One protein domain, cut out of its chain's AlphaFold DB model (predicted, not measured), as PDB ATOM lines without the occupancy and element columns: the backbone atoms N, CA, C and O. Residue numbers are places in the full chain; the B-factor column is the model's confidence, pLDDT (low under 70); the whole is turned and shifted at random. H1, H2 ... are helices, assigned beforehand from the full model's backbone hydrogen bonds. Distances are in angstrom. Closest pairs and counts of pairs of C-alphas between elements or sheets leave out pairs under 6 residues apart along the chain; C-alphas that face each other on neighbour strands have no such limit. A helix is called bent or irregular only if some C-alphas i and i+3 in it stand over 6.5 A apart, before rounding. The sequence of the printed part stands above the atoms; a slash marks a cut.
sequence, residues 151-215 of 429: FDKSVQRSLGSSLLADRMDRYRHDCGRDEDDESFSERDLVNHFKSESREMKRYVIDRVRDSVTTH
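AT A GLANCE: This is residues 151 to 215 of the 429 residues of the protein "HNH endonuclease" of Acidobacteria bacterium (UniProt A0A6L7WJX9). Two long helices, H1 and H3, cross as a skewed X, with H3 passing over the first half of H1. The short helix H2 folds into a hairpin with H3 and packs on H1 near residue 171, and a long loop, residues 175 to 185, leads from the end of H1 back to H2. The printed part has 65 residues with three named helices, in the order H1, H2, H3, and no named strand; its class is all helix. It is compact, with a radius of gyration of the C-alphas of 12.1 A, and spans 36 by 25 by 16 A, H1 running along the longest span.

IN THESE COORDINATES: H1, residues 153 to 174, begins at C-alpha 153 (126.996, 134.561, 190.496) and is 31.2 A long from first to last C-alpha. H2 is residues 186 to 192. H3, residues 194 to 214, is 29.5 A long and ends at C-alpha 214 (125.627, 123.350, 182.897). H3 is irregular, with C-alphas 195 and 198 8.3 A apart, and has a kink of 26 degrees near residue 201.

HOW THE PARTS SIT: H1 touches H3 with its residues 154 to 164 alone; their closest C-alphas, of Ser 161 and Arg 207, are 4.5 A apart. The two run opposite ways at a steep tilt of 55 degrees. H1 touches H2 with residues 167 to 171 alone, the closest C-alphas being those of Tyr 171 and Leu 189, 6.9 A apart, at a steep tilt of 60 degrees, the same way. H2 and H3 form a helical hairpin at a shallow tilt of 27 degrees, opposite ways; H3 touches H2 with residues 196 to 204 alone, and their closest C-alphas, of Val 190 and Ser 197, are 5.1 A apart. Every O i to N i+4 pair is within hydrogen-bond range in H1 and H2, and 15 of 17 in H3.

THE WHOLE: The two C-alphas farthest apart, of Asp 152 and Gly 176, are 36.9 A apart. The printed part has no cut. The link from H1 to H2 is long, with 11 residues, and that from H2 to H3 is tight, with 1 residue. The mean pLDDT of the printed part is 83.9, and residues 151 to 160, of which 153 to 160 belong to H1, are under 70.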
ATOM      1  N   PHE A 151     130.184 140.625 188.738       45.59
ATOM      2  CA  PHE A 151     130.078 139.370 187.986       45.59
ATOM      3  C   PHE A 151     128.872 138.575 188.483       45.59
ATOM      4  O   PHE A 151     128.753 138.342 189.694       45.59
ATOM      5  N   ASP A 152     128.001 138.176 187.555       57.97
ATOM      6  CA  ASP A 152     126.857 137.337 187.877       57.97
ATOM      7  C   ASP A 152     127.343 136.093 188.617       57.97
ATOM      8  O   ASP A 152     128.413 135.542 188.335       57.97
ATOM      9  N   LYS A 153     126.577 135.659 189.620       59.28
ATOM     10  CA  LYS A 153     126.996 134.561 190.496       59.28
ATOM     11  C   LYS A 153     127.352 133.299 189.708       59.28
ATOM     12  O   LYS A 153     128.284 132.614 190.101       59.28
ATOM     13  N   SER A 154     126.655 133.014 188.606       57.50
ATOM     14  CA  SER A 154     126.959 131.896 187.703       57.50
ATOM     15  C   SER A 154     128.385 131.969 187.144       57.50
ATOM     16  O   SER A 154     129.115 130.985 187.203       57.50
ATOM     17  N   VAL A 155     128.831 133.152 186.710       63.22
ATOM     18  CA  VAL A 155     130.198 133.388 186.217       63.22
ATOM     19  C   VAL A 155     131.225 133.176 187.330       63.22
ATOM     20  O   VAL A 155     132.263 132.557 187.109       63.22
ATOM     21  N   GLN A 156     130.924 133.620 188.556       58.34
ATOM     22  CA  GLN A 156     131.794 133.363 189.712       58.34
ATOM     23  C   GLN A 156     131.929 131.864 190.030       58.34
ATOM     24  O   GLN A 156     132.997 131.437 190.465       58.34
ATOM     25  N   ARG A 157     130.870 131.064 189.829       64.06
ATOM     26  CA  ARG A 157     130.904 129.607 190.059       64.06
ATOM     27  C   ARG A 157     131.696 128.868 188.991       64.06
ATOM     28  O   ARG A 157     132.531 128.047 189.355       64.06
ATOM     29  N   SER A 158     131.506 129.220 187.722       67.00
ATOM     30  CA  SER A 158     132.301 128.664 186.622       67.00
ATOM     31  C   SER A 158     133.797 128.938 186.830       67.00
ATOM     32  O   SER A 158     134.617 128.026 186.737       67.00
ATOM     33  N   LEU A 159     134.152 130.148 187.287       66.94
ATOM     34  CA  LEU A 159     135.526 130.468 187.690       66.94
ATOM     35  C   LEU A 159     136.019 129.590 188.854       66.94
ATOM     36  O   LEU A 159     137.164 129.151 188.852       66.94
ATOM     37  N   GLY A 160     135.165 129.311 189.842       62.69
ATOM     38  CA  GLY A 160     135.477 128.391 190.938       62.69
ATOM     39  C   GLY A 160     135.755 126.958 190.471       62.69
ATOM     40  O   GLY A 160     136.673 126.328 190.992       62.69
ATOM     41  N   SER A 161     135.013 126.473 189.471       72.88
ATOM     42  CA  SER A 161     135.225 125.164 188.838       72.88
ATOM     43  C   SER A 161     136.590 125.099 188.140       72.88
ATOM     44  O   SER A 161     137.378 124.189 188.404       72.88
ATOM     45  N   SER A 162     136.938 126.123 187.349       72.69
ATOM     46  CA  SER A 162     138.256 126.223 186.702       72.69
ATOM     47  C   SER A 162     139.407 126.299 187.710       72.69
ATOM     48  O   SER A 162     140.437 125.656 187.523       72.69
ATOM     49  N   LEU A 163     139.227 127.043 188.807       74.44
ATOM     50  CA  LEU A 163     140.223 127.133 189.878       74.44
ATOM     51  C   LEU A 163     140.429 125.793 190.593       74.44
ATOM     52  O   LEU A 163     141.541 125.520 191.032       74.44
ATOM     53  N   LEU A 164     139.397 124.949 190.715       83.62
ATOM     54  CA  LEU A 164     139.566 123.613 191.286       83.62
ATOM     55  C   LEU A 164     140.414 122.712 190.387       83.62
ATOM     56  O   LEU A 164     141.282 122.020 190.910       83.62
ATOM     57  N   ALA A 165     140.174 122.725 189.072       78.62
ATOM     58  CA  ALA A 165     140.934 121.915 188.118       78.62
ATOM     59  C   ALA A 165     142.436 122.234 188.196       78.62
ATOM     60  O   ALA A 165     143.247 121.352 188.456       78.62
ATOM     61  N   ASP A 166     142.786 123.520 188.167       81.00
ATOM     62  CA  ASP A 166     144.170 123.981 188.319       81.00
ATOM     63  C   ASP A 166     144.793 123.611 189.690       81.00
ATOM     64  O   ASP A 166     145.998 123.382 189.817       81.00
ATOM     65  N   ARG A 167     143.986 123.510 190.755       86.06
ATOM     66  CA  ARG A 167     144.453 123.022 192.068       86.06
ATOM     67  C   ARG A 167     144.672 121.512 192.088       86.06
ATOM     68  O   ARG A 167     145.584 121.066 192.782       86.06
ATOM     69  N   MET A 168     143.866 120.743 191.360       88.69
ATOM     70  CA  MET A 168     144.061 119.300 191.200       88.69
ATOM     71  C   MET A 168     145.356 119.012 190.441       88.69
ATOM     72  O   MET A 168     146.152 118.205 190.911       88.69
ATOM     73  N   ASP A 169     145.620 119.734 189.353       85.81
ATOM     74  CA  ASP A 169     146.846 119.564 188.561       85.81
ATOM     75  C   ASP A 169     148.097 119.903 189.375       85.81
ATOM     76  O   ASP A 169     149.065 119.140 189.402       85.81
ATOM     77  N   ARG A 170     148.051 120.994 190.150       87.25
ATOM     78  CA  ARG A 170     149.131 121.326 191.090       87.25
ATOM     79  C   ARG A 170     149.322 120.269 192.169       87.25
ATOM     80  O   ARG A 170     150.456 119.925 192.474       87.25
ATOM     81  N   TYR A 171     148.240 119.735 192.732       91.25
ATOM     82  CA  TYR A 171     148.335 118.655 193.713       91.25
ATOM     83  C   TYR A 171     148.989 117.398 193.121       91.25
ATOM     84  O   TYR A 171     149.850 116.802 193.768       91.25
ATOM     85  N   ARG A 172     148.624 117.020 191.889       89.69
ATOM     86  CA  ARG A 172     149.235 115.889 191.172       89.69
ATOM     87  C   ARG A 172     150.729 116.108 190.980       89.69
ATOM     88  O   ARG A 172     151.517 115.255 191.383       89.69
ATOM     89  N   HIS A 173     151.110 117.279 190.476       90.19
ATOM     90  CA  HIS A 173     152.507 117.659 190.291       90.19
ATOM     91  C   HIS A 173     153.300 117.627 191.611       90.19
ATOM     92  O   HIS A 173     154.350 116.993 191.686       90.19
ATOM     93  N   ASP A 174     152.781 118.245 192.677       90.88
ATOM     94  CA  ASP A 174     153.446 118.308 193.986       90.88
ATOM     95  C   ASP A 174     153.631 116.923 194.630       90.88
ATOM     96  O   ASP A 174     154.576 116.705 195.389       90.88
ATOM     97  N   CYS A 175     152.719 115.989 194.349       91.06
ATOM     98  CA  CYS A 175     152.751 114.623 194.869       91.06
ATOM     99  C   CYS A 175     153.414 113.614 193.917       91.06
ATOM    100  O   CYS A 175     153.456 112.431 194.256       91.06
ATOM    101  N   GLY A 176     153.915 114.048 192.754       90.38
ATOM    102  CA  GLY A 176     154.509 113.164 191.746       90.38
ATOM    103  C   GLY A 176     153.530 112.118 191.201       90.38
ATOM    104  O   GLY A 176     153.916 110.968 191.004       90.38
ATOM    105  N   ARG A 177     152.260 112.499 191.033       90.25
ATOM    106  CA  ARG A 177     151.184 111.655 190.495       90.25
ATOM    107  C   ARG A 177     151.023 111.880 188.994       90.25
ATOM    108  O   ARG A 177     151.356 112.953 188.492       90.25
ATOM    109  N   ASP A 178     150.458 110.887 188.316       84.75
ATOM    110  CA  ASP A 178     150.107 110.987 186.898       84.75
ATOM    111  C   ASP A 178     149.025 112.057 186.656       84.75
ATOM    112  O   ASP A 178     148.226 112.370 187.545       84.75
ATOM    113  N   GLU A 179     148.984 112.612 185.439       76.44
ATOM    114  CA  GLU A 179     148.052 113.688 185.055       76.44
ATOM    115  C   GLU A 179     146.576 113.274 185.192       76.44
ATOM    116  O   GLU A 179     145.740 114.084 185.593       76.44
ATOM    117  N   ASP A 180     146.277 111.994 184.960       76.50
ATOM    118  CA  ASP A 180     144.926 111.428 185.038       76.50
ATOM    119  C   ASP A 180     144.615 110.774 186.395       76.50
ATOM    120  O   ASP A 180     143.553 110.176 186.578       76.50
ATOM    121  N   ASP A 181     145.519 110.864 187.377       82.62
ATOM    122  CA  ASP A 181     145.274 110.273 188.688       82.62
ATOM    123  C   ASP A 181     144.121 111.003 189.400       82.62
ATOM    124  O   ASP A 181     144.150 112.218 189.618       82.62
ATOM    125  N   GLU A 182     143.095 110.244 189.778       87.81
ATOM    126  CA  GLU A 182     141.926 110.693 190.541       87.81
ATOM    127  C   GLU A 182     141.732 109.871 191.834       87.81
ATOM    128  O   GLU A 182     140.665 109.888 192.451       87.81
ATOM    129  N   SER A 183     142.780 109.171 192.287       91.00
ATOM    130  CA  SER A 183     142.777 108.322 193.492       91.00
ATOM    131  C   SER A 183     142.811 109.085 194.828       91.00
ATOM    132  O   SER A 183     142.869 108.470 195.894       91.00
ATOM    133  N   PHE A 184     142.768 110.418 194.803       94.06
ATOM    134  CA  PHE A 184     142.741 111.284 195.987       94.06
ATOM    135  C   PHE A 184     141.351 111.880 196.227       94.06
ATOM    136  O   PHE A 184     140.517 111.927 195.328       94.06
ATOM    137  N   SER A 185     141.082 112.335 197.450       95.88
ATOM    138  CA  SER A 185     139.786 112.897 197.848       95.88
ATOM    139  C   SER A 185     139.766 114.427 197.879       95.88
ATOM    140  O   SER A 185     140.797 115.104 197.929       95.88
ATOM    141  N   GLU A 186     138.562 114.999 197.958       95.69
ATOM    142  CA  GLU A 186     138.361 116.430 198.223       95.69
ATOM    143  C   GLU A 186     139.037 116.866 199.534       95.69
ATOM    144  O   GLU A 186     139.549 117.984 199.651       95.69
ATOM    145  N   ARG A 187     139.050 115.980 200.538       95.69
ATOM    146  CA  ARG A 187     139.687 116.250 201.826       95.69
ATOM    147  C   ARG A 187     141.208 116.242 201.735       95.69
ATOM    148  O   ARG A 187     141.836 117.038 202.430       95.69
ATOM    149  N   ASP A 188     141.791 115.416 200.871       95.38
ATOM    150  CA  ASP A 188     143.239 115.401 200.636       95.38
ATOM    151  C   ASP A 188     143.705 116.714 200.008       95.38
ATOM    152  O   ASP A 188     144.659 117.318 200.498       95.38
ATOM    153  N   LEU A 189     142.962 117.228 199.021       92.94
ATOM    154  CA  LEU A 189     143.232 118.541 198.426       92.94
ATOM    155  C   LEU A 189     143.215 119.659 199.477       92.94
ATOM    156  O   LEU A 189     144.128 120.480 199.547       92.94
ATOM    157  N   VAL A 190     142.190 119.692 200.329       92.44
ATOM    158  CA  VAL A 190     142.071 120.713 201.384       92.44
ATOM    159  C   VAL A 190     143.176 120.571 202.434       92.44
ATOM    160  O   VAL A 190     143.702 121.575 202.915       92.44
ATOM    161  N   ASN A 191     143.564 119.339 202.767       93.50
ATOM    162  CA  ASN A 191     144.663 119.067 203.689       93.50
ATOM    163  C   ASN A 191     146.034 119.454 203.116       93.50
ATOM    164  O   ASN A 191     146.918 119.796 203.902       93.50
ATOM    165  N   HIS A 192     146.217 119.410 201.793       92.75
ATOM    166  CA  HIS A 192     147.423 119.895 201.112       92.75
ATOM    167  C   HIS A 192     147.468 121.426 201.110       92.75
ATOM    168  O   HIS A 192     148.406 122.036 201.621       92.75
ATOM    169  N   PHE A 193     146.391 122.072 200.657       87.94
ATOM    170  CA  PHE A 193     146.277 123.531 200.577       87.94
ATOM    171  C   PHE A 193     145.717 124.158 201.870       87.94
ATOM    172  O   PHE A 193     144.751 124.924 201.839       87.94
ATOM    173  N   LYS A 194     146.324 123.865 203.033       85.56
ATOM    174  CA  LYS A 194     145.783 124.267 204.355       85.56
ATOM    175  C   LYS A 194     145.499 125.766 204.479       85.56
ATOM    176  O   LYS A 194     144.464 126.147 205.030       85.56
ATOM    177  N   SER A 195     146.382 126.615 203.953       79.00
ATOM    178  CA  SER A 195     146.236 128.080 203.965       79.00
ATOM    179  C   SER A 195     145.043 128.585 203.142       79.00
ATOM    180  O   SER A 195     144.575 129.700 203.367       79.00
ATOM    181  N   GLU A 196     144.510 127.760 202.241       83.19
ATOM    182  CA  GLU A 196     143.387 128.070 201.357       83.19
ATOM    183  C   GLU A 196     142.170 127.161 201.603       83.19
ATOM    184  O   GLU A 196     141.255 127.110 200.786       83.19
ATOM    185  N   SER A 197     142.102 126.473 202.750       83.62
ATOM    186  CA  SER A 197     141.070 125.461 203.042       83.62
ATOM    187  C   SER A 197     139.633 125.931 202.780       83.62
ATOM    188  O   SER A 197     138.801 125.181 202.265       83.62
ATOM    189  N   ARG A 198     139.321 127.190 203.126       83.06
ATOM    190  CA  ARG A 198     137.994 127.787 202.904       83.06
ATOM    191  C   ARG A 198     137.688 127.970 201.417       83.06
ATOM    192  O   ARG A 198     136.560 127.721 200.996       83.06
ATOM    193  N   GLU A 199     138.676 128.413 200.652       84.44
ATOM    194  CA  GLU A 199     138.551 128.641 199.215       84.44
ATOM    195  C   GLU A 199     138.451 127.302 198.486       84.44
ATOM    196  O   GLU A 199     137.540 127.128 197.686       84.44
ATOM    197  N   MET A 200     139.265 126.314 198.869       88.88
ATOM    198  CA  MET A 200     139.185 124.949 198.345       88.88
ATOM    199  C   MET A 200     137.819 124.312 198.587       88.88
ATOM    200  O   MET A 200     137.218 123.782 197.655       88.88
ATOM    201  N   LYS A 201     137.269 124.430 199.807       92.19
ATOM    202  CA  LYS A 201     135.903 123.964 200.082       92.19
ATOM    203  C   LYS A 201     134.884 124.658 199.183       92.19
ATOM    204  O   LYS A 201     133.973 124.006 198.680       92.19
ATOM    205  N   ARG A 202     135.031 125.967 198.957       88.25
ATOM    206  CA  ARG A 202     134.154 126.697 198.039       88.25
ATOM    207  C   ARG A 202     134.290 126.175 196.606       88.25
ATOM    208  O   ARG A 202     133.262 125.935 195.992       88.25
ATOM    209  N   TYR A 203     135.504 125.971 196.102       88.44
ATOM    210  CA  TYR A 203     135.748 125.494 194.738       88.44
ATOM    211  C   TYR A 203     135.156 124.105 194.487       88.44
ATOM    212  O   TYR A 203     134.506 123.902 193.467       88.44
ATOM    213  N   VAL A 204     135.286 123.185 195.448       92.62
ATOM    214  CA  VAL A 204     134.655 121.853 195.397       92.62
ATOM    215  C   VAL A 204     133.142 121.959 195.237       92.62
ATOM    216  O   VAL A 204     132.572 121.411 194.298       92.62
ATOM    217  N   ILE A 205     132.479 122.707 196.120       94.12
ATOM    218  CA  ILE A 205     131.017 122.844 196.068       94.12
ATOM    219  C   ILE A 205     130.572 123.632 194.831       94.12
ATOM    220  O   ILE A 205     129.518 123.352 194.261       94.12
ATOM    221  N   ASP A 206     131.361 124.611 194.395       88.06
ATOM    222  CA  ASP A 206     131.076 125.385 193.192       88.06
ATOM    223  C   ASP A 206     131.178 124.523 191.929       88.06
ATOM    224  O   ASP A 206     130.308 124.669 191.076       88.06
ATOM    225  N   ARG A 207     132.113 123.562 191.855       90.94
ATOM    226  CA  ARG A 207     132.149 122.557 190.777       90.94
ATOM    227  C   ARG A 207     130.869 121.726 190.740       90.94
ATOM    228  O   ARG A 207     130.297 121.581 189.673       90.94
ATOM    229  N   VAL A 208     130.371 121.234 191.878       95.75
ATOM    230  CA  VAL A 208     129.113 120.453 191.913       95.75
ATOM    231  C   VAL A 208     127.929 121.289 191.412       95.75
ATOM    232  O   VAL A 208     127.134 120.828 190.595       95.75
ATOM    233  N   ARG A 209     127.821 122.546 191.862       95.00
ATOM    234  CA  ARG A 209     126.770 123.475 191.406       95.00
ATOM    235  C   ARG A 209     126.863 123.760 189.913       95.00
ATOM    236  O   ARG A 209     125.834 123.774 189.239       95.00
ATOM    237  N   ASP A 210     128.073 124.015 189.427       90.06
ATOM    238  CA  ASP A 210     128.352 124.277 188.018       90.06
ATOM    239  C   ASP A 210     127.966 123.056 187.181       90.06
ATOM    240  O   ASP A 210     127.109 123.188 186.315       90.06
ATOM    241  N   SER A 211     128.425 121.855 187.557       93.38
ATOM    242  CA  SER A 211     128.072 120.593 186.898       93.38
ATOM    243  C   SER A 211     126.564 120.374 186.788       93.38
ATOM    244  O   SER A 211     126.093 119.991 185.725       93.38
ATOM    245  N   VAL A 212     125.785 120.656 187.840       96.81
ATOM    246  CA  VAL A 212     124.312 120.580 187.771       96.81
ATOM    247  C   VAL A 212     123.742 121.654 186.839       96.81
ATOM    248  O   VAL A 212     122.828 121.389 186.059       96.81
ATOM    249  N   THR A 213     124.249 122.886 186.925       92.19
ATOM    250  CA  THR A 213     123.751 124.038 186.153       92.19
ATOM    251  C   THR A 213     123.972 123.872 184.656       92.19
ATOM    252  O   THR A 213     123.094 124.190 183.853       92.19
ATOM    253  N   THR A 214     125.171 123.436 184.282       89.44
ATOM    254  CA  THR A 214     125.627 123.350 182.897       89.44
ATOM    255  C   THR A 214     125.368 121.979 182.290       89.44
ATOM    256  O   THR A 214     125.605 121.824 181.091       89.44
ATOM    257  N   HIS A 215     124.854 121.019 183.072       94.19
ATOM    258  CA  HIS A 215     124.553 119.670 182.605       94.19
ATOM    259  C   HIS A 215     123.737 119.715 181.302       94.19
ATOM    260  O   HIS A 215     122.723 120.425 181.246       94.19
TER     261      HIS A 215